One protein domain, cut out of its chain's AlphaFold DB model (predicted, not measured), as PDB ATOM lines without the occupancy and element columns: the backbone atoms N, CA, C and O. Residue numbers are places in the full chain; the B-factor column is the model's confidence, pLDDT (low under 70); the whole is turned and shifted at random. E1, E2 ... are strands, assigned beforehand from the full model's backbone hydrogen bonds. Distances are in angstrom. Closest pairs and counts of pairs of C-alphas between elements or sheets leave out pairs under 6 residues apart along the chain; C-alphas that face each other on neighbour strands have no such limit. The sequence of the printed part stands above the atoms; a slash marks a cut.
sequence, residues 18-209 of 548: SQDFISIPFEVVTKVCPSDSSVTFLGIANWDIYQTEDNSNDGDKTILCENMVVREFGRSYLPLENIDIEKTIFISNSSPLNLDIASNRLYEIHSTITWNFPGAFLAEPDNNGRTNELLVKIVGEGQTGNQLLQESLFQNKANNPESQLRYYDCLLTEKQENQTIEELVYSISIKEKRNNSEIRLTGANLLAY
ATOM      1  N   SER A  18      49.760 -19.201  19.815       55.19
ATOM      2  CA  SER A  18      48.782 -20.230  19.413       55.19
ATOM      3  C   SER A  18      48.938 -21.553  20.166       55.19
ATOM      4  O   SER A  18      48.027 -22.368  20.115       55.19
ATOM      5  N   GLN A  19      50.069 -21.778  20.843       59.97
ATOM      6  CA  GLN A  19      50.280 -22.944  21.712       59.97
ATOM      7  C   GLN A  19      49.774 -22.712  23.146       59.97
ATOM      8  O   GLN A  19      49.706 -23.648  23.938       59.97
ATOM      9  N   ASP A  20      49.384 -21.475  23.471       78.88
ATOM     10  CA  ASP A  20      48.951 -21.085  24.814       78.88
ATOM     11  C   ASP A  20      47.434 -21.222  25.025       78.88
ATOM     12  O   ASP A  20      46.948 -21.009  26.133       78.88
ATOM     13  N   PHE A  21      46.671 -21.582  23.988       89.81
ATOM     14  CA  PHE A  21      45.229 -21.801  24.085       89.81
ATOM     15  C   PHE A  21      44.789 -23.033  23.299       89.81
ATOM     16  O   PHE A  21      44.861 -23.056  22.070       89.81
ATOM     17  N   ILE A  22      44.263 -24.030  24.007       91.88
ATOM     18  CA  ILE A  22      43.694 -25.248  23.426       91.88
ATOM     19  C   ILE A  22      42.201 -25.247  23.732       91.88
ATOM     20  O   ILE A  22      41.808 -25.241  24.895       91.88
ATOM     21  N   SER A  23      41.361 -25.257  22.697       92.56
ATOM     22  CA  SER A  23      39.908 -25.369  22.852       92.56
ATOM     23  C   SER A  23      39.449 -26.765  22.464       92.56
ATOM     24  O   SER A  23      39.815 -27.270  21.404       92.56
ATOM     25  N   ILE A  24      38.632 -27.372  23.318       93.69
ATOM     26  CA  ILE A  24      38.123 -28.734  23.171       93.69
ATOM     27  C   ILE A  24      36.595 -28.641  23.079       93.69
ATOM     28  O   ILE A  24      35.906 -28.820  24.084       93.69
ATOM     29  N   PRO A  25      36.036 -28.264  21.914       92.81
ATOM     30  CA  PRO A  25      34.609 -28.002  21.786       92.81
ATOM     31  C   PRO A  25      33.784 -29.293  21.800       92.81
ATOM     32  O   PRO A  25      34.195 -30.328  21.281       92.81
ATOM     33  N   PHE A  26      32.558 -29.200  22.315       93.81
ATOM     34  CA  PHE A  26      31.545 -30.240  22.148       93.81
ATOM     35  C   PHE A  26      30.732 -29.987  20.878       93.81
ATOM     36  O   PHE A  26      29.753 -29.236  20.885       93.81
ATOM     37  N   GLU A  27      31.146 -30.613  19.781       94.88
ATOM     38  CA  GLU A  27      30.415 -30.584  18.514       94.88
ATOM     39  C   GLU A  27      29.265 -31.598  18.536       94.88
ATOM     40  O   GLU A  27      29.481 -32.778  18.801       94.88
ATOM     41  N   VAL A  28      28.036 -31.155  18.258       95.88
ATOM     42  CA  VAL A  28      26.860 -32.039  18.241       95.88
ATOM     43  C   VAL A  28      26.706 -32.689  16.870       95.88
ATOM     44  O   VAL A  28      26.613 -31.993  15.860       95.88
ATOM     45  N   VAL A  29      26.624 -34.018  16.836       97.25
ATOM     46  CA  VAL A  29      26.475 -34.826  15.618       97.25
ATOM     47  C   VAL A  29      25.435 -35.925  15.806       97.25
ATOM     48  O   VAL A  29      25.137 -36.350  16.921       97.25
ATOM     49  N   THR A  30      24.884 -36.431  14.705       98.00
ATOM     50  CA  THR A  30      24.033 -37.625  14.743       98.00
ATOM     51  C   THR A  30      24.892 -38.875  14.955       98.00
ATOM     52  O   THR A  30      25.766 -39.167  14.140       98.00
ATOM     53  N   LYS A  31      24.627 -39.629  16.026       97.88
ATOM     54  CA  LYS A  31      25.252 -40.923  16.346       97.88
ATOM     55  C   LYS A  31      24.224 -42.055  16.236       97.88
ATOM     56  O   LYS A  31      23.016 -41.823  16.270       97.88
ATOM     57  N   VAL A  32      24.720 -43.285  16.113       97.75
ATOM     58  CA  VAL A  32      23.929 -44.522  16.223       97.75
ATOM     59  C   VAL A  32      24.082 -45.058  17.645       97.75
ATOM     60  O   VAL A  32      25.195 -45.063  18.173       97.75
ATOM     61  N   CYS A  33      22.988 -45.481  18.272       97.00
ATOM     62  CA  CYS A  33      23.025 -46.005  19.632       97.00
ATOM     63  C   CYS A  33      23.748 -47.369  19.681       97.00
ATOM     64  O   CYS A  33      23.388 -48.265  18.914       97.00
ATOM     65  N   PRO A  34      24.745 -47.578  20.566       95.50
ATOM     66  CA  PRO A  34      25.484 -48.845  20.617       95.50
ATOM     67  C   PRO A  34      24.637 -50.063  21.012       95.50
ATOM     68  O   PRO A  34      24.930 -51.174  20.576       95.50
ATOM     69  N   SER A  35      23.589 -49.865  21.819       94.00
ATOM     70  CA  SER A  35      22.680 -50.933  22.260       94.00
ATOM     71  C   SER A  35      21.569 -51.250  21.251       94.00
ATOM     72  O   SER A  35      21.020 -52.350  21.282       94.00
ATOM     73  N   ASP A  36      21.260 -50.323  20.339       96.44
ATOM     74  CA  ASP A  36      20.253 -50.488  19.290       96.44
ATOM     75  C   ASP A  36      20.660 -49.714  18.030       96.44
ATOM     76  O   ASP A  36      20.481 -48.499  17.922       96.44
ATOM     77  N   SER A  37      21.171 -50.437  17.032       96.81
ATOM     78  CA  SER A  37      21.649 -49.847  15.780       96.81
ATOM     79  C   SER A  37      20.550 -49.223  14.911       96.81
ATOM     80  O   SER A  37      20.864 -48.535  13.937       96.81
ATOM     81  N   SER A  38      19.270 -49.440  15.241       97.19
ATOM     82  CA  SER A  38      18.138 -48.789  14.575       97.19
ATOM     83  C   SER A  38      17.826 -47.399  15.137       97.19
ATOM     84  O   SER A  38      17.150 -46.605  14.480       97.19
ATOM     85  N   VAL A  39      18.350 -47.079  16.323       97.06
ATOM     86  CA  VAL A  39      18.149 -45.795  16.994       97.06
ATOM     87  C   VAL A  39      19.297 -44.853  16.649       97.06
ATOM     88  O   VAL A  39      20.475 -45.162  16.836       97.06
ATOM     89  N   THR A  40      18.943 -43.660  16.172       97.69
ATOM     90  CA  THR A  40      19.880 -42.541  16.023       97.69
ATOM     91  C   THR A  40      19.521 -41.441  17.005       97.69
ATOM     92  O   THR A  40      18.350 -41.255  17.338       97.69
ATOM     93  N   PHE A  41      20.531 -40.718  17.475       97.75
ATOM     94  CA  PHE A  41      20.354 -39.617  18.413       97.75
ATOM     95  C   PHE A  41      21.351 -38.494  18.124       97.75
ATOM     96  O   PHE A  41      22.389 -38.716  17.496       97.75
ATOM     97  N   LEU A  42      21.038 -37.277  18.558       97.62
ATOM     98  CA  LEU A  42      21.991 -36.168  18.576       97.62
ATOM     99  C   LEU A  42      22.897 -36.306  19.802       97.62
ATOM    100  O   LEU A  42      22.431 -36.104  20.916       97.62
ATOM    101  N   GLY A  43      24.165 -36.655  19.595       96.69
ATOM    102  CA  GLY A  43      25.190 -36.768  20.638       96.69
ATOM    103  C   GLY A  43      26.378 -35.844  20.369       96.69
ATOM    104  O   GLY A  43      26.320 -35.001  19.478       96.69
ATOM    105  N   ILE A  44      27.473 -36.010  21.114       96.62
ATOM    106  CA  ILE A  44      28.703 -35.222  20.936       96.62
ATOM    107  C   ILE A  44      29.723 -36.034  20.120       96.62
ATOM    108  O   ILE A  44      29.953 -37.216  20.386       96.62
ATOM    109  N   ALA A  45      30.328 -35.419  19.105       96.19
ATOM    110  CA  ALA A  45      31.301 -36.054  18.221       96.19
ATOM    111  C   ALA A  45      32.553 -36.479  18.989       96.19
ATOM    112  O   ALA A  45      33.206 -35.635  19.585       96.19
ATOM    113  N   ASN A  46      32.921 -37.760  18.923       95.88
ATOM    114  CA  ASN A  46      34.064 -38.345  19.644       95.88
ATOM    115  C   ASN A  46      33.954 -38.308  21.178       95.88
ATOM    116  O   ASN A  46      34.967 -38.443  21.860       95.88
ATOM    117  N   TRP A  47      32.747 -38.143  21.726       97.44
ATOM    118  CA  TRP A  47      32.487 -38.242  23.163       97.44
ATOM    119  C   TRP A  47      31.329 -39.190  23.437       97.44
ATOM    120  O   TRP A  47      30.350 -39.240  22.683       97.44
ATOM    121  N   ASP A  48      31.431 -39.905  24.543       97.44
ATOM    122  CA  ASP A  48      30.393 -40.755  25.089       97.44
ATOM    123  C   ASP A  48      29.856 -40.141  26.379       97.44
ATOM    124  O   ASP A  48      30.603 -39.631  27.211       97.44
ATOM    125  N   ILE A  49      28.532 -40.185  26.522       97.44
ATOM    126  CA  ILE A  49      27.824 -39.829  27.748       97.44
ATOM    127  C   ILE A  49      27.274 -41.141  28.296       97.44
ATOM    128  O   ILE A  49      26.570 -41.844  27.570       97.44
ATOM    129  N   TYR A  50      27.620 -41.511  29.523       97.75
ATOM    130  CA  TYR A  50      27.279 -42.824  30.073       97.75
ATOM    131  C   TYR A  50      27.062 -42.799  31.581       97.75
ATOM    132  O   TYR A  50      27.378 -41.824  32.257       97.75
ATOM    133  N   GLN A  51      26.513 -43.895  32.097       96.62
ATOM    134  CA  GLN A  51      26.457 -44.207  33.524       96.62
ATOM    135  C   GLN A  51      27.055 -45.592  33.751       96.62
ATOM    136  O   GLN A  51      27.079 -46.417  32.832       96.62
ATOM    137  N   THR A  52      27.528 -45.845  34.963       95.81
ATOM    138  CA  THR A  52      28.054 -47.147  35.387       95.81
ATOM    139  C   THR A  52      27.244 -47.678  36.563       95.81
ATOM    140  O   THR A  52      26.554 -46.925  37.250       95.81
ATOM    141  N   GLU A  53      27.262 -48.995  36.772       92.44
ATOM    142  CA  GLU A  53      26.516 -49.616  37.879       92.44
ATOM    143  C   GLU A  53      27.112 -49.294  39.256       92.44
ATOM    144  O   GLU A  53      26.384 -49.229  40.241       92.44
ATOM    145  N   ASP A  54      28.426 -49.084  39.326       90.56
ATOM    146  CA  ASP A  54      29.180 -48.833  40.557       90.56
ATOM    147  C   ASP A  54      29.493 -47.346  40.790       90.56
ATOM    148  O   ASP A  54      30.207 -47.012  41.734       90.56
ATOM    149  N   ASN A  55      28.981 -46.451  39.934       90.25
ATOM    150  CA  ASN A  55      29.293 -45.020  39.934       90.25
ATOM    151  C   ASN A  55      30.794 -44.700  39.808       90.25
ATOM    152  O   ASN A  55      31.222 -43.607  40.185       90.25
ATOM    153  N   SER A  56      31.598 -45.611  39.248       90.00
ATOM    154  CA  SER A  56      33.004 -45.366  38.922       90.00
ATOM    155  C   SER A  56      33.187 -45.103  37.424       90.00
ATOM    156  O   SER A  56      32.436 -45.615  36.596       90.00
ATOM    157  N   ASN A  57      34.194 -44.307  37.054       90.62
ATOM    158  CA  ASN A  57      34.507 -44.032  35.645       90.62
ATOM    159  C   ASN A  57      34.898 -45.298  34.858       90.62
ATOM    160  O   ASN A  57      34.665 -45.384  33.648       90.62
ATOM    161  N   ASP A  58      35.504 -46.258  35.556       90.88
ATOM    162  CA  ASP A  58      36.085 -47.469  34.978       90.88
ATOM    163  C   ASP A  58      35.117 -48.665  35.018       90.88
ATOM    164  O   ASP A  58      35.452 -49.745  34.530       90.88
ATOM    165  N   GLY A  59      33.921 -48.479  35.585       92.44
ATOM    166  CA  GLY A  59      32.875 -49.492  35.648       92.44
ATOM    167  C   GLY A  59      32.248 -49.814  34.287       92.44
ATOM    168  O   GLY A  59      32.492 -49.155  33.271       92.44
ATOM    169  N   ASP A  60      31.390 -50.834  34.273       95.06
ATOM    170  CA  ASP A  60      30.682 -51.262  33.065       95.06
ATOM    171  C   ASP A  60      29.782 -50.137  32.528       95.06
ATOM    172  O   ASP A  60      28.816 -49.711  33.170       95.06
ATOM    173  N   LYS A  61      30.111 -49.643  31.330       96.56
ATOM    174  CA  LYS A  61      29.499 -48.443  30.748       96.56
ATOM    175  C   LYS A  61      28.155 -48.746  30.091       96.56
ATOM    176  O   LYS A  61      28.068 -49.553  29.164       96.56
ATOM    177  N   THR A  62      27.132 -47.989  30.471       97.38
ATOM    178  CA  THR A  62      25.856 -47.900  29.752       97.38
ATOM    179  C   THR A  62      25.767 -46.551  29.043       97.38
ATOM    180  O   THR A  62      25.561 -45.523  29.686       97.38
ATOM    181  N   ILE A  63      25.936 -46.546  27.716       97.31
ATOM    182  CA  ILE A  63      25.871 -45.317  26.907       97.31
ATOM    183  C   ILE A  63      24.448 -44.749  26.915       97.31
ATOM    184  O   ILE A  63      23.494 -45.425  26.524       97.31
ATOM    185  N   LEU A  64      24.323 -43.484  27.312       96.31
ATOM    186  CA  LEU A  64      23.082 -42.723  27.283       96.31
ATOM    187  C   LEU A  64      22.830 -42.214  25.858       96.31
ATOM    188  O   LEU A  64      23.476 -41.279  25.386       96.31
ATOM    189  N   CYS A  65      21.867 -42.818  25.167       96.69
ATOM    190  CA  CYS A  65      21.460 -42.429  23.813       96.69
ATOM    191  C   CYS A  65      20.383 -41.325  23.820       96.69
ATOM    192  O   CYS A  65      19.400 -41.395  23.080       96.69
ATOM    193  N   GLU A  66      20.555 -40.313  24.673       95.88
ATOM    194  CA  GLU A  66      19.623 -39.190  24.804       95.88
ATOM    195  C   GLU A  66      19.834 -38.155  23.693       95.88
ATOM    196  O   GLU A  66      20.962 -37.787  23.366       95.88
ATOM    197  N   ASN A  67      18.742 -37.640  23.120       97.00
ATOM    198  CA  ASN A  67      18.825 -36.593  22.103       97.00
ATOM    199  C   ASN A  67      19.201 -35.251  22.735       97.00
ATOM    200  O   ASN A  67      18.394 -34.632  23.430       97.00
ATOM    201  N   MET A  68      20.401 -34.763  22.429       96.31
ATOM    202  CA  MET A  68      20.807 -33.414  22.796       96.31
ATOM    203  C   MET A  68      19.919 -32.357  22.132       96.31
ATOM    204  O   MET A  68      19.556 -32.454  20.959       96.31
ATOM    205  N   VAL A  69      19.632 -31.293  22.878       95.44
ATOM    206  CA  VAL A  69      18.893 -30.125  22.394       95.44
ATOM    207  C   VAL A  69      19.886 -29.013  22.073       95.44
ATOM    208  O   VAL A  69      20.624 -28.558  22.946       95.44
ATOM    209  N   VAL A  70      19.896 -28.544  20.825       94.44
ATOM    210  CA  VAL A  70      20.708 -27.394  20.401       94.44
ATOM    211  C   VAL A  70      19.823 -26.151  20.349       94.44
ATOM    212  O   VAL A  70      18.822 -26.125  19.634       94.44
ATOM    213  N   ARG A  71      20.176 -25.117  21.121       93.25
ATOM    214  CA  ARG A  71      19.448 -23.836  21.176       93.25
ATOM    215  C   ARG A  71      20.253 -22.708  20.517       93.25
ATOM    216  O   ARG A  71      21.308 -22.934  19.922       93.25
ATOM    217  N   GLU A  72      19.745 -21.478  20.618       88.69
ATOM    218  CA  GLU A  72      20.398 -20.275  20.093       88.69
ATOM    219  C   GLU A  72      21.883 -20.197  20.490       88.69
ATOM    220  O   GLU A  72      22.276 -20.568  21.601       88.69
ATOM    221  N   PHE A  73      22.706 -19.704  19.561       85.81
ATOM    222  CA  PHE A  73      24.172 -19.645  19.673       85.81
ATOM    223  C   PHE A  73      24.874 -21.010  19.744       85.81
ATOM    224  O   PHE A  73      25.988 -21.089  20.252       85.81
ATOM    225  N   GLY A  74      24.235 -22.078  19.250       85.00
ATOM    226  CA  GLY A  74      24.846 -23.409  19.171       85.00
ATOM    227  C   GLY A  74      25.089 -24.051  20.536       85.00
ATOM    228  O   GLY A  74      25.975 -24.886  20.675       85.00
ATOM    229  N   ARG A  75      24.346 -23.633  21.566       89.19
ATOM    230  CA  ARG A  75      24.485 -24.184  22.918       89.19
ATOM    231  C   ARG A  75      23.804 -25.543  22.994       89.19
ATOM    232  O   ARG A  75      22.623 -25.650  22.659       89.19
ATOM    233  N   SER A  76      24.543 -26.527  23.489       92.50
ATOM    234  CA  SER A  76      24.121 -27.923  23.577       92.50
ATOM    235  C   SER A  76      23.654 -28.260  24.991       92.50
ATOM    236  O   SER A  76      24.337 -27.955  25.972       92.50
ATOM    237  N   TYR A  77      22.485 -28.886  25.088       94.75
ATOM    238  CA  TYR A  77      21.832 -29.252  26.340       94.75
ATOM    239  C   TYR A  77      21.551 -30.756  26.355       94.75
ATOM    240  O   TYR A  77      21.013 -31.285  25.384       94.75
ATOM    241  N   LEU A  78      21.904 -31.431  27.448       95.50
ATOM    242  CA  LEU A  78      21.563 -32.819  27.746       95.50
ATOM    243  C   LEU A  78      20.274 -32.844  28.583       95.50
ATOM    244  O   LEU A  78      20.308 -32.404  29.738       95.50
ATOM    245  N   PRO A  79      19.139 -33.317  28.038       95.56
ATOM    246  CA  PRO A  79      17.922 -33.512  28.815       95.56
ATOM    247  C   PRO A  79      18.116 -34.589  29.878       95.56
ATOM    248  O   PRO A  79      18.724 -35.623  29.625       95.56
ATOM    249  N   LEU A  80      17.561 -34.360  31.066       94.31
ATOM    250  CA  LEU A  80      17.681 -35.285  32.195       94.31
ATOM    251  C   LEU A  80      16.454 -36.183  32.375       94.31
ATOM    252  O   LEU A  80      16.382 -36.904  33.363       94.31
ATOM    253  N   GLU A  81      15.458 -36.134  31.486       93.19
ATOM    254  CA  GLU A  81      14.162 -36.805  31.682       93.19
ATOM    255  C   GLU A  81      14.313 -38.319  31.900       93.19
ATOM    256  O   GLU A  81      13.823 -38.838  32.906       93.19
ATOM    257  N   ASN A  82      15.103 -38.986  31.056       93.56
ATOM    258  CA  ASN A  82      15.286 -40.441  31.074       93.56
ATOM    259  C   ASN A  82      16.562 -40.910  31.796       93.56
ATOM    260  O   ASN A  82      16.846 -42.104  31.818       93.56
ATOM    261  N   ILE A  83      17.333 -39.991  32.385       94.44
ATOM    262  CA  ILE A  83      18.587 -40.316  33.076       94.44
ATOM    263  C   ILE A  83      18.301 -40.689  34.535       94.44
ATOM    264  O   ILE A  83      17.546 -39.982  35.217       94.44
ATOM    265  N   ASP A  84      18.902 -41.779  35.011       94.94
ATOM    266  CA  ASP A  84      18.839 -42.194  36.415       94.94
ATOM    267  C   ASP A  84      19.707 -41.262  37.265       94.94
ATOM    268  O   ASP A  84      20.927 -41.276  37.154       94.94
ATOM    269  N   ILE A  85      19.100 -40.407  38.087       90.75
ATOM    270  CA  ILE A  85      19.855 -39.404  38.854       90.75
ATOM    271  C   ILE A  85      20.569 -39.981  40.078       90.75
ATOM    272  O   ILE A  85      21.447 -39.316  40.613       90.75
ATOM    273  N   GLU A  86      20.243 -41.210  40.486       90.69
ATOM    274  CA  GLU A  86      20.971 -41.918  41.548       90.69
ATOM    275  C   GLU A  86      22.345 -42.417  41.061       90.69
ATOM    276  O   GLU A  86      23.176 -42.867  41.855       90.69
ATOM    277  N   LYS A  87      22.593 -42.339  39.745       92.88
ATOM    278  CA  LYS A  87      23.854 -42.709  39.110       92.88
ATOM    279  C   LYS A  87      24.611 -41.490  38.596       92.88
ATOM    280  O   LYS A  87      24.035 -40.566  38.016       92.88
ATOM    281  N   THR A  88      25.933 -41.515  38.732       92.75
ATOM    282  CA  THR A  88      26.815 -40.473  38.194       92.75
ATOM    283  C   THR A  88      26.788 -40.496  36.666       92.75
ATOM    284  O   THR A  88      26.891 -41.551  36.038       92.75
ATOM    285  N   ILE A  89      26.641 -39.319  36.060       95.31
ATOM    286  CA  ILE A  89      26.770 -39.123  34.616       95.31
ATOM    287  C   ILE A  89      28.241 -38.877  34.309       95.31
ATOM    288  O   ILE A  89      28.832 -37.923  34.817       95.31
ATOM    289  N   PHE A  90      28.805 -39.698  33.433       95.94
ATOM    290  CA  PHE A  90      30.145 -39.523  32.905       95.94
ATOM    291  C   PHE A  90      30.099 -38.973  31.485       95.94
ATOM    292  O   PHE A  90      29.255 -39.376  30.681       95.94
ATOM    293  N   ILE A  91      31.015 -38.060  31.173       96.50
ATOM    294  CA  ILE A  91      31.243 -37.558  29.816       96.50
ATOM    295  C   ILE A  91      32.724 -37.738  29.522       96.50
ATOM    296  O   ILE A  91      33.543 -37.030  30.106       96.50
ATOM    297  N   SER A  92      33.067 -38.670  28.635       97.00
ATOM    298  CA  SER A  92      34.459 -38.938  28.264       97.00
ATOM    299  C   SER A  92      34.641 -38.980  26.758       97.00
ATOM    300  O   SER A  92      33.703 -39.258  26.009       97.00
ATOM    301  N   ASN A  93      35.846 -38.697  26.283       96.62
ATOM    302  CA  ASN A  93      36.172 -38.894  24.877       96.62
ATOM    303  C   ASN A  93      36.125 -40.395  24.525       96.62
ATOM    304  O   ASN A  93      36.625 -41.236  25.267       96.62
ATOM    305  N   SER A  94      35.522 -40.741  23.385       95.12
ATOM    306  CA  SER A  94      35.364 -42.129  22.914       95.12
ATOM    307  C   SER A  94      36.635 -42.694  22.258       95.12
ATOM    308  O   SER A  94      36.714 -43.876  21.932       95.12
ATOM    309  N   SER A  95      37.617 -41.832  22.002       94.38
ATOM    310  CA  SER A  95      38.938 -42.148  21.451       94.38
ATOM    311  C   SER A  95      39.968 -41.159  21.999       94.38
ATOM    312  O   SER A  95      39.568 -40.025  22.277       94.38
ATOM    313  N   PRO A  96      41.263 -41.519  22.097       95.12
ATOM    314  CA  PRO A  96      42.319 -40.614  22.554       95.12
ATOM    315  C   PRO A  96      42.257 -39.233  21.891       95.12
ATOM    316  O   PRO A  96      42.171 -39.140  20.663       95.12
ATOM    317  N   LEU A  97      42.289 -38.171  22.700       94.44
ATOM    318  CA  LEU A  97      42.222 -36.789  22.212       94.44
ATOM    319  C   LEU A  97      43.485 -36.393  21.430       94.44
ATOM    320  O   LEU A  97      43.372 -35.688  20.430       94.44
ATOM    321  N   ASN A  98      44.660 -36.884  21.850       94.44
ATOM    322  CA  ASN A  98      45.970 -36.588  21.254       94.44
ATOM    323  C   ASN A  98      46.226 -35.076  21.106       94.44
ATOM    324  O   ASN A  98      46.673 -34.609  20.059       94.44
ATOM    325  N   LEU A  99      45.880 -34.296  22.134       94.06
ATOM    326  CA  LEU A  99      46.085 -32.846  22.121       94.06
ATOM    327  C   LEU A  99      47.475 -32.522  22.658       94.06
ATOM    328  O   LEU A  99      47.703 -32.672  23.857       94.06
ATOM    329  N   ASP A 100      48.368 -32.068  21.782       94.81
ATOM    330  CA  ASP A 100      49.735 -31.687  22.143       94.81
ATOM    331  C   ASP A 100      49.757 -30.571  23.198       94.81
ATOM    332  O   ASP A 100      49.107 -29.532  23.048       94.81
ATOM    333  N   ILE A 101      50.556 -30.771  24.246       94.06
ATOM    334  CA  ILE A 101      50.838 -29.781  25.289       94.06
ATOM    335  C   ILE A 101      52.350 -29.633  25.478       94.06
ATOM    336  O   ILE A 101      53.124 -30.574  25.292       94.06
ATOM    337  N   ALA A 102      52.786 -28.426  25.830       93.50
ATOM    338  CA  ALA A 102      54.195 -28.138  26.065       93.50
ATOM    339  C   ALA A 102      54.652 -28.711  27.411       93.50
ATOM    340  O   ALA A 102      53.884 -28.730  28.369       93.50
ATOM    341  N   SER A 103      55.918 -29.126  27.489       93.75
ATOM    342  CA  SER A 103      56.531 -29.612  28.723       93.75
ATOM    343  C   SER A 103      56.875 -28.483  29.691       93.75
ATOM    344  O   SER A 103      57.060 -27.330  29.288       93.75
ATOM    345  N   ASN A 104      56.990 -28.811  30.984       93.81
ATOM    346  CA  ASN A 104      57.284 -27.864  32.068       93.81
ATOM    347  C   ASN A 104      56.382 -26.615  32.073       93.81
ATOM    348  O   ASN A 104      56.804 -25.535  32.507       93.81
ATOM    349  N   ARG A 105      55.161 -26.735  31.551       92.75
ATOM    350  CA  ARG A 105      54.237 -25.633  31.339       92.75
ATOM    351  C   ARG A 105      53.090 -25.723  32.328       92.75
ATOM    352  O   ARG A 105      52.543 -26.793  32.582       92.75
ATOM    353  N   LEU A 106      52.735 -24.572  32.884       91.00
ATOM    354  CA  LEU A 106      51.569 -24.440  33.734       91.00
ATOM    355  C   LEU A 106      50.351 -24.056  32.891       91.00
ATOM    356  O   LEU A 106      50.325 -22.989  32.275       91.00
ATOM    357  N   TYR A 107      49.337 -24.911  32.904       90.81
ATOM    358  CA  TYR A 107      48.039 -24.665  32.294       90.81
ATOM    359  C   TYR A 107      46.979 -24.405  33.359       90.81
ATOM    360  O   TYR A 107      46.956 -25.030  34.417       90.81
ATOM    361  N   GLU A 108      46.068 -23.497  33.046       87.50
ATOM    362  CA  GLU A 108      44.780 -23.361  33.699       87.50
ATOM    363  C   GLU A 108      43.733 -24.055  32.834       87.50
ATOM    364  O   GLU A 108      43.595 -23.763  31.641       87.50
ATOM    365  N   ILE A 109      42.973 -24.967  33.428       87.44
ATOM    366  CA  ILE A 109      41.841 -25.587  32.745       87.44
ATOM    367  C   ILE A 109      40.594 -24.774  33.067       87.44
ATOM    368  O   ILE A 109      40.272 -24.560  34.227       87.44
ATOM    369  N   HIS A 110      39.892 -24.331  32.029       87.25
ATOM    370  CA  HIS A 110      38.621 -23.622  32.098       87.25
ATOM    371  C   HIS A 110      37.548 -24.507  31.493       87.25
ATOM    372  O   HIS A 110      37.400 -24.579  30.271       87.25
ATOM    373  N   SER A 111      36.766 -25.162  32.341       87.06
ATOM    374  CA  SER A 111      35.594 -25.905  31.889       87.06
ATOM    375  C   SER A 111      34.383 -25.538  32.723       87.06
ATOM    376  O   SER A 111      34.475 -25.379  33.942       87.06
ATOM    377  N   THR A 112      33.242 -25.357  32.060       84.25
ATOM    378  CA  THR A 112      31.996 -24.970  32.720       84.25
ATOM    379  C   THR A 112      30.855 -25.893  32.324       84.25
ATOM    380  O   THR A 112      30.482 -25.991  31.157       84.25
ATOM    381  N   ILE A 113      30.226 -26.525  33.302       84.44
ATOM    382  CA  ILE A 113      28.960 -27.229  33.090       84.44
ATOM    383  C   ILE A 113      27.891 -26.398  33.778       84.44
ATOM    384  O   ILE A 113      28.039 -26.048  34.938       84.44
ATOM    385  N   THR A 114      26.840 -26.011  33.062       84.81
ATOM    386  CA  THR A 114      25.752 -25.182  33.617       84.81
ATOM    387  C   THR A 114      24.443 -25.936  33.518       84.81
ATOM    388  O   THR A 114      24.322 -26.850  32.718       84.81
ATOM    389  N   TRP A 115      23.437 -25.569  34.294       82.50
ATOM    390  CA  TRP A 115      22.092 -26.131  34.156       82.50
ATOM    391  C   TRP A 115      21.056 -25.036  34.364       82.50
ATOM    392  O   TRP A 115      21.337 -23.970  34.918       82.50
ATOM    393  N   ASN A 116      19.847 -25.264  33.859       75.88
ATOM    394  CA  ASN A 116      18.780 -24.282  33.994       75.88
ATOM    395  C   ASN A 116      18.244 -24.322  35.429       75.88
ATOM    396  O   ASN A 116      17.652 -25.319  35.832       75.88
ATOM    397  N   PHE A 117      18.412 -23.243  36.195       59.91
ATOM    398  CA  PHE A 117      17.712 -23.057  37.469       59.91
ATOM    399  C   PHE A 117      16.263 -22.603  37.199       59.91
ATOM    400  O   PHE A 117      16.060 -21.750  36.329       59.91
ATOM    401  N   PRO A 118      15.240 -23.126  37.905       57.69
ATOM    402  CA  PRO A 118      15.288 -23.998  39.088       57.69
ATOM    403  C   PRO A 118      15.154 -25.508  38.779       57.69
ATOM    404  O   PRO A 118      14.442 -26.211  39.488       57.69
ATOM    405  N   GLY A 119      15.744 -25.997  37.686       61.56
ATOM    406  CA  GLY A 119      15.532 -27.346  37.147       61.56
ATOM    407  C   GLY A 119      16.265 -28.466  37.889       61.56
ATOM    408  O   GLY A 119      15.612 -29.395  38.352       61.56
ATOM    409  N   ALA A 120      17.589 -28.381  38.028       65.50
ATOM    410  CA  ALA A 120      18.401 -29.419  38.669       65.50
ATOM    411  C   ALA A 120      19.188 -28.872  39.866       65.50
ATOM    412  O   ALA A 120      19.621 -27.719  39.850       65.50
ATOM    413  N   PHE A 121      19.387 -29.716  40.875       73.06
ATOM    414  CA  PHE A 121      20.312 -29.483  41.981       73.06
ATOM    415  C   PHE A 121      21.410 -30.534  41.907       73.06
ATOM    416  O   PHE A 121      21.116 -31.724  41.781       73.06
ATOM    417  N   LEU A 122      22.668 -30.110  41.972       73.38
ATOM    418  CA  LEU A 122      23.774 -31.055  42.027       73.38
ATOM    419  C   LEU A 122      23.840 -31.740  43.385       73.38
ATOM    420  O   LEU A 122      23.465 -31.155  44.405       73.38
ATOM    421  N   ALA A 123      24.312 -32.984  43.374       68.19
ATOM    422  CA  ALA A 123      24.707 -33.658  44.594       68.19
ATOM    423  C   ALA A 123      25.836 -32.859  45.243       68.19
ATOM    424  O   ALA A 123      26.761 -32.394  44.571       68.19
ATOM    425  N   GLU A 124      25.728 -32.687  46.557       66.94
ATOM    426  CA  GLU A 124      26.922 -32.450  47.357       66.94
ATOM    427  C   GLU A 124      27.846 -33.664  47.179       66.94
ATOM    428  O   GLU A 124      27.332 -34.751  46.890       66.94
ATOM    429  N   PRO A 125      29.170 -33.494  47.333       61.19
ATOM    430  CA  PRO A 125      30.096 -34.618  47.404       61.19
ATOM    431  C   PRO A 125      29.512 -35.722  48.284       61.19
ATOM    432  O   PRO A 125      29.187 -35.483  49.448       61.19
ATOM    433  N   ASP A 126      29.275 -36.896  47.694       58.75
ATOM    434  CA  ASP A 126      28.830 -38.064  48.442       58.75
ATOM    435  C   ASP A 126      29.982 -38.588  49.311       58.75
ATOM    436  O   ASP A 126      31.114 -38.133  49.186       58.75
ATOM    437  N   ASN A 127      29.717 -39.558  50.192       47.69
ATOM    438  CA  ASN A 127      30.758 -40.145  51.053       47.69
ATOM    439  C   ASN A 127      31.868 -40.875  50.264       47.69
ATOM    440  O   ASN A 127      32.867 -41.281  50.853       47.69
ATOM    441  N   ASN A 128      31.684 -41.087  48.956       53.97
ATOM    442  CA  ASN A 128      32.712 -41.639  48.078       53.97
ATOM    443  C   ASN A 128      33.549 -40.537  47.407       53.97
ATOM    444  O   ASN A 128      34.481 -40.855  46.667       53.97
ATOM    445  N   GLY A 129      33.238 -39.261  47.657       53.44
ATOM    446  CA  GLY A 129      34.063 -38.096  47.360       53.44
ATOM    447  C   GLY A 129      34.196 -37.709  45.886       53.44
ATOM    448  O   GLY A 129      34.835 -36.706  45.590       53.44
ATOM    449  N   ARG A 130      33.590 -38.446  44.945       65.50
ATOM    450  CA  ARG A 130      33.905 -38.331  43.500       65.50
ATOM    451  C   ARG A 130      32.814 -37.721  42.630       65.50
ATOM    452  O   ARG A 130      32.660 -38.044  41.448       65.50
ATOM    453  N   THR A 131      32.010 -36.838  43.204       71.56
ATOM    454  CA  THR A 131      30.972 -36.147  42.437       71.56
ATOM    455  C   THR A 131      31.519 -34.859  41.841       71.56
ATOM    456  O   THR A 131      32.198 -34.105  42.536       71.56
ATOM    457  N   ASN A 132      31.106 -34.528  40.618       85.12
ATOM    458  CA  ASN A 132      31.344 -33.207  40.035       85.12
ATOM    459  C   ASN A 132      32.837 -32.887  39.844       85.12
ATOM    460  O   ASN A 132      33.293 -31.798  40.201       85.12
ATOM    461  N   GLU A 133      33.580 -33.826  39.255       90.06
ATOM    462  CA  GLU A 133      35.027 -33.762  39.032       90.06
ATOM    463  C   GLU A 133      35.367 -33.745  37.532       90.06
ATOM    464  O   GLU A 133      34.546 -34.094  36.681       90.06
ATOM    465  N   LEU A 134      36.580 -33.305  37.207       92.44
ATOM    466  CA  LEU A 134      37.180 -33.403  35.882       92.44
ATOM    467  C   LEU A 134      38.502 -34.164  36.004       92.44
ATOM    468  O   LEU A 134      39.464 -33.648  36.567       92.44
ATOM    469  N   LEU A 135      38.545 -35.373  35.457       93.69
ATOM    470  CA  LEU A 135      39.761 -36.156  35.286       93.69
ATOM    471  C   LEU A 135      40.461 -35.746  33.991       93.69
ATOM    472  O   LEU A 135      39.817 -35.623  32.947       93.69
ATOM    473  N   VAL A 136      41.777 -35.595  34.042       94.38
ATOM    474  CA  VAL A 136      42.635 -35.293  32.896       94.38
ATOM    475  C   VAL A 136      43.803 -36.260  32.891       94.38
ATOM    476  O   VAL A 136      44.614 -36.232  33.814       94.38
ATOM    477  N   LYS A 137      43.912 -37.096  31.856       95.38
ATOM    478  CA  LYS A 137      45.050 -38.003  31.667       95.38
ATOM    479  C   LYS A 137      45.991 -37.463  30.603       95.38
ATOM    480  O   LYS A 137      45.578 -37.169  29.480       95.38
ATOM    481  N   ILE A 138      47.261 -37.358  30.968       94.38
ATOM    482  CA  ILE A 138      48.360 -36.916  30.118       94.38
ATOM    483  C   ILE A 138      49.307 -38.088  29.914       94.38
ATOM    484  O   ILE A 138      49.815 -38.682  30.871       94.38
ATOM    485  N   VAL A 139      49.585 -38.372  28.649       95.44
ATOM    486  CA  VAL A 139      50.576 -39.358  28.226       95.44
ATOM    487  C   VAL A 139      51.699 -38.680  27.469       95.44
ATOM    488  O   VAL A 139      51.527 -37.608  26.890       95.44
ATOM    489  N   GLY A 140      52.857 -39.320  27.437       92.69
ATOM    490  CA  GLY A 140      53.963 -38.886  26.598       92.69
ATOM    491  C   GLY A 140      55.024 -39.963  26.466       92.69
ATOM    492  O   GLY A 140      54.918 -41.047  27.049       92.69
ATOM    493  N   GLU A 141      56.045 -39.661  25.675       89.75
ATOM    494  CA  GLU A 141      57.169 -40.561  25.439       89.75
ATOM    495  C   GLU A 141      58.134 -40.528  26.633       89.75
ATOM    496  O   GLU A 141      58.825 -39.541  26.884       89.75
ATOM    497  N   GLY A 142      58.179 -41.626  27.387       84.69
ATOM    498  CA  GLY A 142      59.216 -41.902  28.376       84.69
ATOM    499  C   GLY A 142      60.388 -42.695  27.806       84.69
ATOM    500  O   GLY A 142      60.395 -43.108  26.643       84.69
ATOM    501  N   GLN A 143      61.355 -43.023  28.661       78.94
ATOM    502  CA  GLN A 143      62.482 -43.897  28.316       78.94
ATOM    503  C   GLN A 143      62.041 -45.289  27.843       78.94
ATOM    504  O   GLN A 143      62.749 -45.931  27.067       78.94
ATOM    505  N   THR A 144      60.880 -45.765  28.301       82.06
ATOM    506  CA  THR A 144      60.314 -47.075  27.940       82.06
ATOM    507  C   THR A 144      59.214 -47.000  26.876       82.06
ATOM    508  O   THR A 144      58.549 -48.005  26.629       82.06
ATOM    509  N   GLY A 145      59.033 -45.845  26.225       86.31
ATOM    510  CA  GLY A 145      57.960 -45.588  25.258       86.31
ATOM    511  C   GLY A 145      56.797 -44.800  25.861       86.31
ATOM    512  O   GLY A 145      56.956 -44.149  26.893       86.31
ATOM    513  N   ASN A 146      55.632 -44.846  25.209       86.31
ATOM    514  CA  ASN A 146      54.439 -44.134  25.674       86.31
ATOM    515  C   ASN A 146      54.026 -44.620  27.065       86.31
ATOM    516  O   ASN A 146      53.790 -45.813  27.266       86.31
ATOM    517  N   GLN A 147      53.919 -43.689  28.004       90.19
ATOM    518  CA  GLN A 147      53.512 -43.963  29.377       90.19
ATOM    519  C   GLN A 147      52.548 -42.890  29.884       90.19
ATOM    520  O   GLN A 147      52.557 -41.753  29.404       90.19
ATOM    521  N   LEU A 148      51.738 -43.257  30.879       89.62
ATOM    522  CA  LEU A 148      50.977 -42.300  31.674       89.62
ATOM    523  C   LEU A 148      51.967 -41.441  32.461       89.62
ATOM    524  O   LEU A 148      52.705 -41.957  33.298       89.62
ATOM    525  N   LEU A 149      51.989 -40.144  32.173       88.00
ATOM    526  CA  LEU A 149      52.848 -39.191  32.872       88.00
ATOM    527  C   LEU A 149      52.124 -38.597  34.074       88.00
ATOM    528  O   LEU A 149      52.702 -38.458  35.149       88.00
ATOM    529  N   GLN A 150      50.846 -38.269  33.892       89.06
ATOM    530  CA  GLN A 150      50.052 -37.586  34.896       89.06
ATOM    531  C   GLN A 150      48.572 -37.899  34.707       89.06
ATOM    532  O   GLN A 150      48.051 -37.847  33.599       89.06
ATOM    533  N   GLU A 151      47.877 -38.166  35.803       90.88
ATOM    534  CA  GLU A 151      46.420 -38.171  35.864       90.88
ATOM    535  C   GLU A 151      46.008 -37.158  36.933       90.88
ATOM    536  O   GLU A 151      46.453 -37.218  38.074       90.88
ATOM    537  N   SER A 152      45.255 -36.137  36.541       89.62
ATOM    538  CA  SER A 152      44.854 -35.055  37.435       89.62
ATOM    539  C   SER A 152      43.350 -35.003  37.607       89.62
ATOM    540  O   SER A 152      42.609 -35.093  36.635       89.62
ATOM    541  N   LEU A 153      42.914 -34.852  38.847       89.00
ATOM    542  CA  LEU A 153      41.531 -34.772  39.263       89.00
ATOM    543  C   LEU A 153      41.256 -33.357  39.757       89.00
ATOM    544  O   LEU A 153      41.814 -32.908  40.756       89.00
ATOM    545  N   PHE A 154      40.404 -32.651  39.029       86.12
ATOM    546  CA  PHE A 154      40.015 -31.287  39.337       86.12
ATOM    547  C   PHE A 154      38.616 -31.278  39.917       86.12
ATOM    548  O   PHE A 154      37.659 -31.720  39.281       86.12
ATOM    549  N   GLN A 155      38.486 -30.723  41.112       81.94
ATOM    550  CA  GLN A 155      37.199 -30.603  41.772       81.94
ATOM    551  C   GLN A 155      36.530 -29.275  41.439       81.94
ATOM    552  O   GLN A 155      37.176 -28.271  41.121       81.94
ATOM    553  N   ASN A 156      35.204 -29.269  41.503       79.31
ATOM    554  CA  ASN A 156      34.427 -28.060  41.303       79.31
ATOM    555  C   ASN A 156      34.731 -27.009  42.386       79.31
ATOM    556  O   ASN A 156      34.503 -27.245  43.570       79.31
ATOM    557  N   LYS A 157      35.147 -25.809  41.966       68.69
ATOM    558  CA  LYS A 157      35.398 -24.650  42.845       68.69
ATOM    559  C   LYS A 157      34.314 -23.569  42.750       68.69
ATOM    560  O   LYS A 157      34.547 -22.413  43.099       68.69
ATOM    561  N   ALA A 158      33.133 -23.874  42.210       61.59
ATOM    562  CA  ALA A 158      32.107 -22.857  42.003       61.59
ATOM    563  C   ALA A 158      31.594 -22.257  43.329       61.59
ATOM    564  O   ALA A 158      30.891 -22.911  44.090       61.59
ATOM    565  N   ASN A 159      31.822 -20.951  43.520       54.38
ATOM    566  CA  ASN A 159      31.250 -20.145  44.616       54.38
ATOM    567  C   ASN A 159      29.708 -20.096  44.621       54.38
ATOM    568  O   ASN A 159      29.104 -19.618  45.576       54.38
ATOM    569  N   ASN A 160      29.074 -20.527  43.526       60.75
ATOM    570  CA  ASN A 160      27.631 -20.681  43.422       60.75
ATOM    571  C   ASN A 160      27.318 -22.065  42.824       60.75
ATOM    572  O   ASN A 160      27.158 -22.174  41.601       60.75
ATOM    573  N   PRO A 161      27.244 -23.111  43.664       60.06
ATOM    574  CA  PRO A 161      26.951 -24.467  43.224       60.06
ATOM    575  C   PRO A 161      25.507 -24.635  42.734       60.06
ATOM    576  O   PRO A 161      25.145 -25.744  42.378       60.06
ATOM    577  N   GLU A 162      24.672 -23.586  42.694       62.03
ATOM    578  CA  GLU A 162      23.270 -23.688  42.266       62.03
ATOM    579  C   GLU A 162      23.073 -23.623  40.743       62.03
ATOM    580  O   GLU A 162      21.969 -23.888  40.266       62.03
ATOM    581  N   SER A 163      24.097 -23.259  39.955       65.69
ATOM    582  CA  SER A 163      23.924 -23.108  38.493       65.69
ATOM    583  C   SER A 163      25.126 -23.434  37.603       65.69
ATOM    584  O   SER A 163      24.968 -23.464  36.377       65.69
ATOM    585  N   GLN A 164      26.318 -23.658  38.168       77.50
ATOM    586  CA  GLN A 164      27.510 -23.981  37.383       77.50
ATOM    587  C   GLN A 164      28.520 -24.846  38.151       77.50
ATOM    588  O   GLN A 164      28.770 -24.613  39.330       77.50
ATOM    589  N   LEU A 165      29.151 -25.782  37.444       72.81
ATOM    590  CA  LEU A 165      30.424 -26.396  37.800       72.81
ATOM    591  C   LEU A 165      31.525 -25.598  37.126       72.81
ATOM    592  O   LEU A 165      31.436 -25.334  35.924       72.81
ATOM    593  N   ARG A 166      32.546 -25.221  37.885       76.31
ATOM    594  CA  ARG A 166      33.761 -24.623  37.349       76.31
ATOM    595  C   ARG A 166      34.964 -25.370  37.885       76.31
ATOM    596  O   ARG A 166      35.208 -25.386  39.089       76.31
ATOM    597  N   TYR A 167      35.704 -25.948  36.961       76.94
ATOM    598  CA  TYR A 167      36.984 -26.572  37.239       76.94
ATOM    599  C   TYR A 167      38.042 -25.502  37.022       76.94
ATOM    600  O   TYR A 167      38.107 -24.954  35.925       76.94
ATOM    601  N   TYR A 168      38.778 -25.168  38.082       66.75
ATOM    602  CA  TYR A 168      39.885 -24.216  38.057       66.75
ATOM    603  C   TYR A 168      41.006 -24.752  38.923       66.75
ATOM    604  O   TYR A 168      40.936 -24.703  40.154       66.75
ATOM    605  N   ASP A 169      42.053 -25.250  38.289       75.81
ATOM    606  CA  ASP A 169      43.270 -25.562  39.012       75.81
ATOM    607  C   ASP A 169      44.499 -25.486  38.119       75.81
ATOM    608  O   ASP A 169      44.413 -25.345  36.895       75.81
ATOM    609  N   CYS A 170      45.642 -25.553  38.781       81.06
ATOM    610  CA  CYS A 170      46.957 -25.546  38.181       81.06
ATOM    611  C   CYS A 170      47.302 -26.938  37.643       81.06
ATOM    612  O   CYS A 170      47.488 -27.875  38.417       81.06
ATOM    613  N   LEU A 171      47.454 -27.071  36.327       89.31
ATOM    614  CA  LEU A 171      47.994 -28.261  35.677       89.31
ATOM    615  C   LEU A 171      49.434 -27.980  35.238       89.31
ATOM    616  O   LEU A 171      49.660 -27.399  34.178       89.31
ATOM    617  N   LEU A 172      50.414 -28.369  36.053       92.06
ATOM    618  CA  LEU A 172      51.818 -28.348  35.646       92.06
ATOM    619  C   LEU A 172      52.151 -29.650  34.920       92.06
ATOM    620  O   LEU A 172      52.105 -30.707  35.538       92.06
ATOM    621  N   THR A 173      52.481 -29.559  33.634       93.31
ATOM    622  CA  THR A 173      52.911 -30.712  32.832       93.31
ATOM    623  C   THR A 173      54.280 -31.210  33.266       93.31
ATOM    624  O   THR A 173      55.122 -30.422  33.712       93.31
ATOM    625  N   GLU A 174      54.559 -32.478  32.989       93.56
ATOM    626  CA  GLU A 174      55.862 -33.079  33.247       93.56
ATOM    627  C   GLU A 174      56.959 -32.526  32.314       93.56
ATOM    628  O   GLU A 174      56.724 -31.650  31.476       93.56
ATOM    629  N   LYS A 175      58.196 -32.998  32.470       94.19
ATOM    630  CA  LYS A 175      59.355 -32.470  31.735       94.19
ATOM    631  C   LYS A 175      59.577 -33.138  30.382       94.19
ATOM    632  O   LYS A 175      60.318 -32.593  29.568       94.19
ATOM    633  N   GLN A 176      58.997 -34.321  30.172       93.75
ATOM    634  CA  GLN A 176      59.102 -35.073  28.926       93.75
ATOM    635  C   GLN A 176      58.590 -34.233  27.758       93.75
ATOM    636  O   GLN A 176      57.641 -33.466  27.903       93.75
ATOM    637  N   GLU A 177      59.210 -34.366  26.596       92.19
ATOM    638  CA  GLU A 177      58.692 -33.767  25.366       92.19
ATOM    639  C   GLU A 177      57.517 -34.600  24.818       92.19
ATOM    640  O   GLU A 177      57.233 -35.690  25.316       92.19
ATOM    641  N   ASN A 178      56.826 -34.088  23.794       92.69
ATOM    642  CA  ASN A 178      55.747 -34.796  23.087       92.69
ATOM    643  C   ASN A 178      54.622 -35.302  24.010       92.69
ATOM    644  O   ASN A 178      54.138 -36.427  23.871       92.69
ATOM    645  N   GLN A 179      54.222 -34.480  24.981       94.94
ATOM    646  CA  GLN A 179      53.100 -34.798  25.854       94.94
ATOM    647  C   GLN A 179      51.784 -34.487  25.158       94.94
ATOM    648  O   GLN A 179      51.655 -33.474  24.470       94.94
ATOM    649  N   THR A 180      50.788 -35.332  25.397       95.88
ATOM    650  CA  THR A 180      49.433 -35.130  24.899       95.88
ATOM    651  C   THR A 180      48.411 -35.378  25.994       95.88
ATOM    652  O   THR A 180      48.580 -36.262  26.834       95.88
ATOM    653  N   ILE A 181      47.319 -34.618  25.967       95.38
ATOM    654  CA  ILE A 181      46.115 -34.984  26.713       95.38
ATOM    655  C   ILE A 181      45.463 -36.143  25.962       95.38
ATOM    656  O   ILE A 181      45.062 -35.992  24.804       95.38
ATOM    657  N   GLU A 182      45.377 -37.295  26.618       96.12
ATOM    658  CA  GLU A 182      44.781 -38.510  26.063       96.12
ATOM    659  C   GLU A 182      43.291 -38.587  26.390       96.12
ATOM    660  O   GLU A 182      42.474 -38.882  25.513       96.12
ATOM    661  N   GLU A 183      42.937 -38.297  27.642       96.12
ATOM    662  CA  GLU A 183      41.588 -38.486  28.160       96.12
ATOM    663  C   GLU A 183      41.140 -37.302  29.016       96.12
ATOM    664  O   GLU A 183      41.898 -36.769  29.829       96.12
ATOM    665  N   LEU A 184      39.878 -36.923  28.835       96.00
ATOM    666  CA  LEU A 184      39.132 -36.044  29.717       96.00
ATOM    667  C   LEU A 184      37.861 -36.766  30.145       96.00
ATOM    668  O   LEU A 184      37.106 -37.229  29.291       96.00
ATOM    669  N   VAL A 185      37.598 -36.814  31.448       95.69
ATOM    670  CA  VAL A 185      36.360 -37.382  31.992       95.69
ATOM    671  C   VAL A 185      35.712 -36.376  32.922       95.69
ATOM    672  O   VAL A 185      36.288 -36.005  33.938       95.69
ATOM    673  N   TYR A 186      34.486 -35.975  32.615       94.75
ATOM    674  CA  TYR A 186      33.638 -35.261  33.562       94.75
ATOM    675  C   TYR A 186      32.804 -36.266  34.345       94.75
ATOM    676  O   TYR A 186      32.137 -37.089  33.722       94.75
ATOM    677  N   SER A 187      32.789 -36.172  35.672       92.94
ATOM    678  CA  SER A 187      31.793 -36.832  36.521       92.94
ATOM    679  C   SER A 187      30.775 -35.794  36.986       92.94
ATOM    680  O   SER A 187      31.147 -34.699  37.399       92.94
ATOM    681  N   ILE A 188      29.479 -36.089  36.888       91.81
ATOM    682  CA  ILE A 188      28.403 -35.174  37.292       91.81
ATOM    683  C   ILE A 188      27.364 -35.963  38.081       91.81
ATOM    684  O   ILE A 188      26.777 -36.910  37.556       91.81
ATOM    685  N   SER A 189      27.087 -35.540  39.310       89.50
ATOM    686  CA  SER A 189      26.106 -36.208  40.173       89.50
ATOM    687  C   SER A 189      24.969 -35.249  40.507       89.50
ATOM    688  O   SER A 189      25.188 -34.082  40.847       89.50
ATOM    689  N   ILE A 190      23.731 -35.726  40.383       87.75
ATOM    690  CA  ILE A 190      22.518 -34.907  40.476       87.75
ATOM    691  C   ILE A 190      21.742 -35.327  41.725       87.75
ATOM    692  O   ILE A 190      21.383 -36.484  41.866       87.75
ATOM    693  N   LYS A 191      21.441 -34.375  42.610       86.56
ATOM    694  CA  LYS A 191      20.661 -34.608  43.837       86.56
ATOM    695  C   LYS A 191      19.170 -34.699  43.559       86.56
ATOM    696  O   LYS A 191      18.459 -35.508  44.136       86.56
ATOM    697  N   GLU A 192      18.680 -33.794  42.719       87.81
ATOM    698  CA  GLU A 192      17.261 -33.657  42.408       87.81
ATOM    699  C   GLU A 192      17.101 -33.090  40.993       87.81
ATOM    700  O   GLU A 192      17.843 -32.191  40.585       87.81
ATOM    701  N   LYS A 193      16.102 -33.585  40.251       88.81
ATOM    702  CA  LYS A 193      15.675 -33.023  38.960       88.81
ATOM    703  C   LYS A 193      14.181 -32.700  38.965       88.81
ATOM    704  O   LYS A 193      13.370 -33.457  39.493       88.81
ATOM    705  N   ARG A 194      13.797 -31.608  38.302       88.12
ATOM    706  CA  ARG A 194      12.405 -31.291  37.937       88.12
ATOM    707  C   ARG A 194      12.104 -31.698  36.494       88.12
ATOM    708  O   ARG A 194      13.012 -31.988  35.713       88.12
ATOM    709  N   ASN A 195      10.831 -31.653  36.104       86.62
ATOM    710  CA  ASN A 195      10.444 -31.837  34.701       86.62
ATOM    711  C   ASN A 195      11.148 -30.803  33.810       86.62
ATOM    712  O   ASN A 195      11.183 -29.617  34.146       86.62
ATOM    713  N   ASN A 196      11.659 -31.253  32.660       87.31
ATOM    714  CA  ASN A 196      12.427 -30.449  31.698       87.31
ATOM    715  C   ASN A 196      13.775 -29.923  32.229       87.31
ATOM    716  O   ASN A 196      14.254 -28.879  31.781       87.31
ATOM    717  N   SER A 197      14.382 -30.613  33.197       91.25
ATOM    718  CA  SER A 197      15.752 -30.299  33.615       91.25
ATOM    719  C   SER A 197      16.744 -30.668  32.521       91.25
ATOM    720  O   SER A 197      16.638 -31.726  31.901       91.25
ATOM    721  N   GLU A 198      17.719 -29.794  32.302       92.75
ATOM    722  CA  GLU A 198      18.726 -29.934  31.257       92.75
ATOM    723  C   GLU A 198      20.088 -29.481  31.791       92.75
ATOM    724  O   GLU A 198      20.175 -28.459  32.485       92.75
ATOM    725  N   ILE A 199      21.147 -30.194  31.408       91.94
ATOM    726  CA  ILE A 199      22.536 -29.784  31.630       91.94
ATOM    727  C   ILE A 199      23.066 -29.155  30.346       91.94
ATOM    728  O   ILE A 199      23.155 -29.802  29.308       91.94
ATOM    729  N   ARG A 200      23.461 -27.890  30.410       92.62
ATOM    730  CA  ARG A 200      24.253 -27.239  29.372       92.62
ATOM    731  C   ARG A 200      25.710 -27.659  29.497       92.62
ATOM    732  O   ARG A 200      26.401 -27.310  30.457       92.62
ATOM    733  N   LEU A 201      26.183 -28.314  28.450       90.19
ATOM    734  CA  LEU A 201      27.562 -28.745  28.330       90.19
ATOM    735  C   LEU A 201      28.360 -27.673  27.592       90.19
ATOM    736  O   LEU A 201      27.961 -27.198  26.525       90.19
ATOM    737  N   THR A 202      29.484 -27.269  28.175       87.12
ATOM    738  CA  THR A 202      30.524 -26.546  27.445       87.12
ATOM    739  C   THR A 202      31.786 -27.383  27.510       87.12
ATOM    740  O   THR A 202      32.025 -28.045  28.517       87.12
ATOM    741  N   GLY A 203      32.526 -27.420  26.406       87.81
ATOM    742  CA  GLY A 203      33.798 -28.124  26.365       87.81
ATOM    743  C   GLY A 203      34.836 -27.498  27.302       87.81
ATOM    744  O   GLY A 203      34.558 -26.519  27.999       87.81
ATOM    745  N   ALA A 204      36.052 -28.027  27.283       91.19
ATOM    746  CA  ALA A 204      37.168 -27.459  28.031       91.19
ATOM    747  C   ALA A 204      37.955 -26.456  27.185       91.19
ATOM    748  O   ALA A 204      38.054 -26.574  25.964       91.19
ATOM    749  N   ASN A 205      38.578 -25.495  27.856       91.38
ATOM    750  CA  ASN A 205      39.701 -24.758  27.308       91.38
ATOM    751  C   ASN A 205      40.896 -24.920  28.240       91.38
ATOM    752  O   ASN A 205      40.734 -24.827  29.452       91.38
ATOM    753  N   LEU A 206      42.084 -25.124  27.688       90.81
ATOM    754  CA  LEU A 206      43.329 -25.017  28.430       90.81
ATOM    755  C   LEU A 206      44.023 -23.729  28.022       90.81
ATOM    756  O   LEU A 206      44.229 -23.471  26.837       90.81
ATOM    757  N   LEU A 207      44.361 -22.926  29.019       90.81
ATOM    758  CA  LEU A 207      45.061 -21.663  28.877       90.81
ATOM    759  C   LEU A 207      46.417 -21.814  29.553       90.81
ATOM    760  O   LEU A 207      46.480 -21.988  30.765       90.81
ATOM    761  N   ALA A 208      47.507 -21.770  28.795       89.12
ATOM    762  CA  ALA A 208      48.825 -21.667  29.405       89.12
ATOM    763  C   ALA A 208      48.904 -20.340  30.164       89.12
ATOM    764  O   ALA A 208      48.489 -19.308  29.630       89.12
ATOM    765  N   TYR A 209      49.432 -20.353  31.389       83.69
ATOM    766  CA  TYR A 209      49.585 -19.129  32.173       83.69
ATOM    767  C   TYR A 209      50.496 -18.147  31.412       83.69
ATOM    768  O   TYR A 209      51.684 -18.427  31.226       83.69
TER     769      TYR A 209
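AT A GLANCE: This is residues 18 to 209 of the 548 residues of the protein "T9SS type A sorting domain-containing protein" of Saprospiraceae bacterium (UniProt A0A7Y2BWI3). What shape does this make? It is a sandwich: two strongly twisted sheets, E1 E6 E7 E10 E14 E15 E18 and E4 E5 E8 E9 E12 E13 E16, lie face to face, the strands of one at 37 degrees to those of the other, and two small strand pairs, E2 with E3 and E11 with E17, sit at one end. What is it made of, and how large is it? The printed part has 192 residues, with no named helix and 18 named strands, E1 to E18 in order along the chain; it is all strand, and the neighbour strands are antiparallel. It is compact, with a radius of gyration of the C-alphas of 16.8 A, and spans 51 by 42 by 36 A.

HOW THE PARTS SIT: How is the first branched sheet built? E18, residues 198 to 208, has E10, residues 106 to 115, on one side (N 205 to O 110, 2.8 A), and E1, residues 21 to 24, and E7, residues 75 to 79, on the other side (N 22 to O 206, 2.9 A; N 78 to O 199, 2.8 A). E6, residues 69 to 71, forms a hairpin with E7 (N 69 to O 77, 2.9 A). E14, residues 164 to 167, and E15, residues 170 to 172, lie on one side of E10 and E18 on the other side (N 165 to O 113, 2.8 A; N 107 to O 171, 2.8 A). How is the second? E16, residues 179 to 188, has E12, residues 133 to 142, on one side (N 135 to O 185, 2.8 A), and E8, residues 89 to 93, and E9, residues 99 to 101, on the other side (N 91 to O 186, 2.9 A; N 101 to O 179, 2.9 A). E12 forms a hairpin with E13, residues 145 to 155 (N 136 to O 152, 2.8 A). E4, residues 47 to 52, is a neighbour of E8 (N 50 to O 90, 2.9 A) and forms a hairpin with E5, residues 61 to 63 (N 62 to O 51, 2.8 A). Where are the small pairs? E2, residues 28 to 32, and E3, residues 40 to 44, form a hairpin (N 29 to O 43, 2.8 A); the closest C-alphas of E2 and E7 are Val 28 and Ser 76, 7.3 A. E11, residues 120 to 122, pairs with E17, residues 190 to 193 (N 121 to O 192, 2.9 A).

IN THESE COORDINATES: Which strands are long? From first to last C-alpha E18 measures 31.3 A, E13 30.5 A, E10 29.5 A, E12 27.7 A and E16 27.2 A. Where do the first and last strands lie? E1 begins at C-alpha 21, (45.229, -21.801, 24.085), and E18 ends at C-alpha 208, (48.825, -21.667, 29.405).

THE WHOLE: How far does it reach, and is it cut? The two C-alphas farthest apart, those of Gln 143 and Asn 195, are 53.8 A apart; the printed part has no cut and no long link. Where is confidence low? The mean pLDDT of the printed part is 87.8; residues 18 to 19, 117 to 120, 123 to 130, 157 to 163 and 168 are under 70.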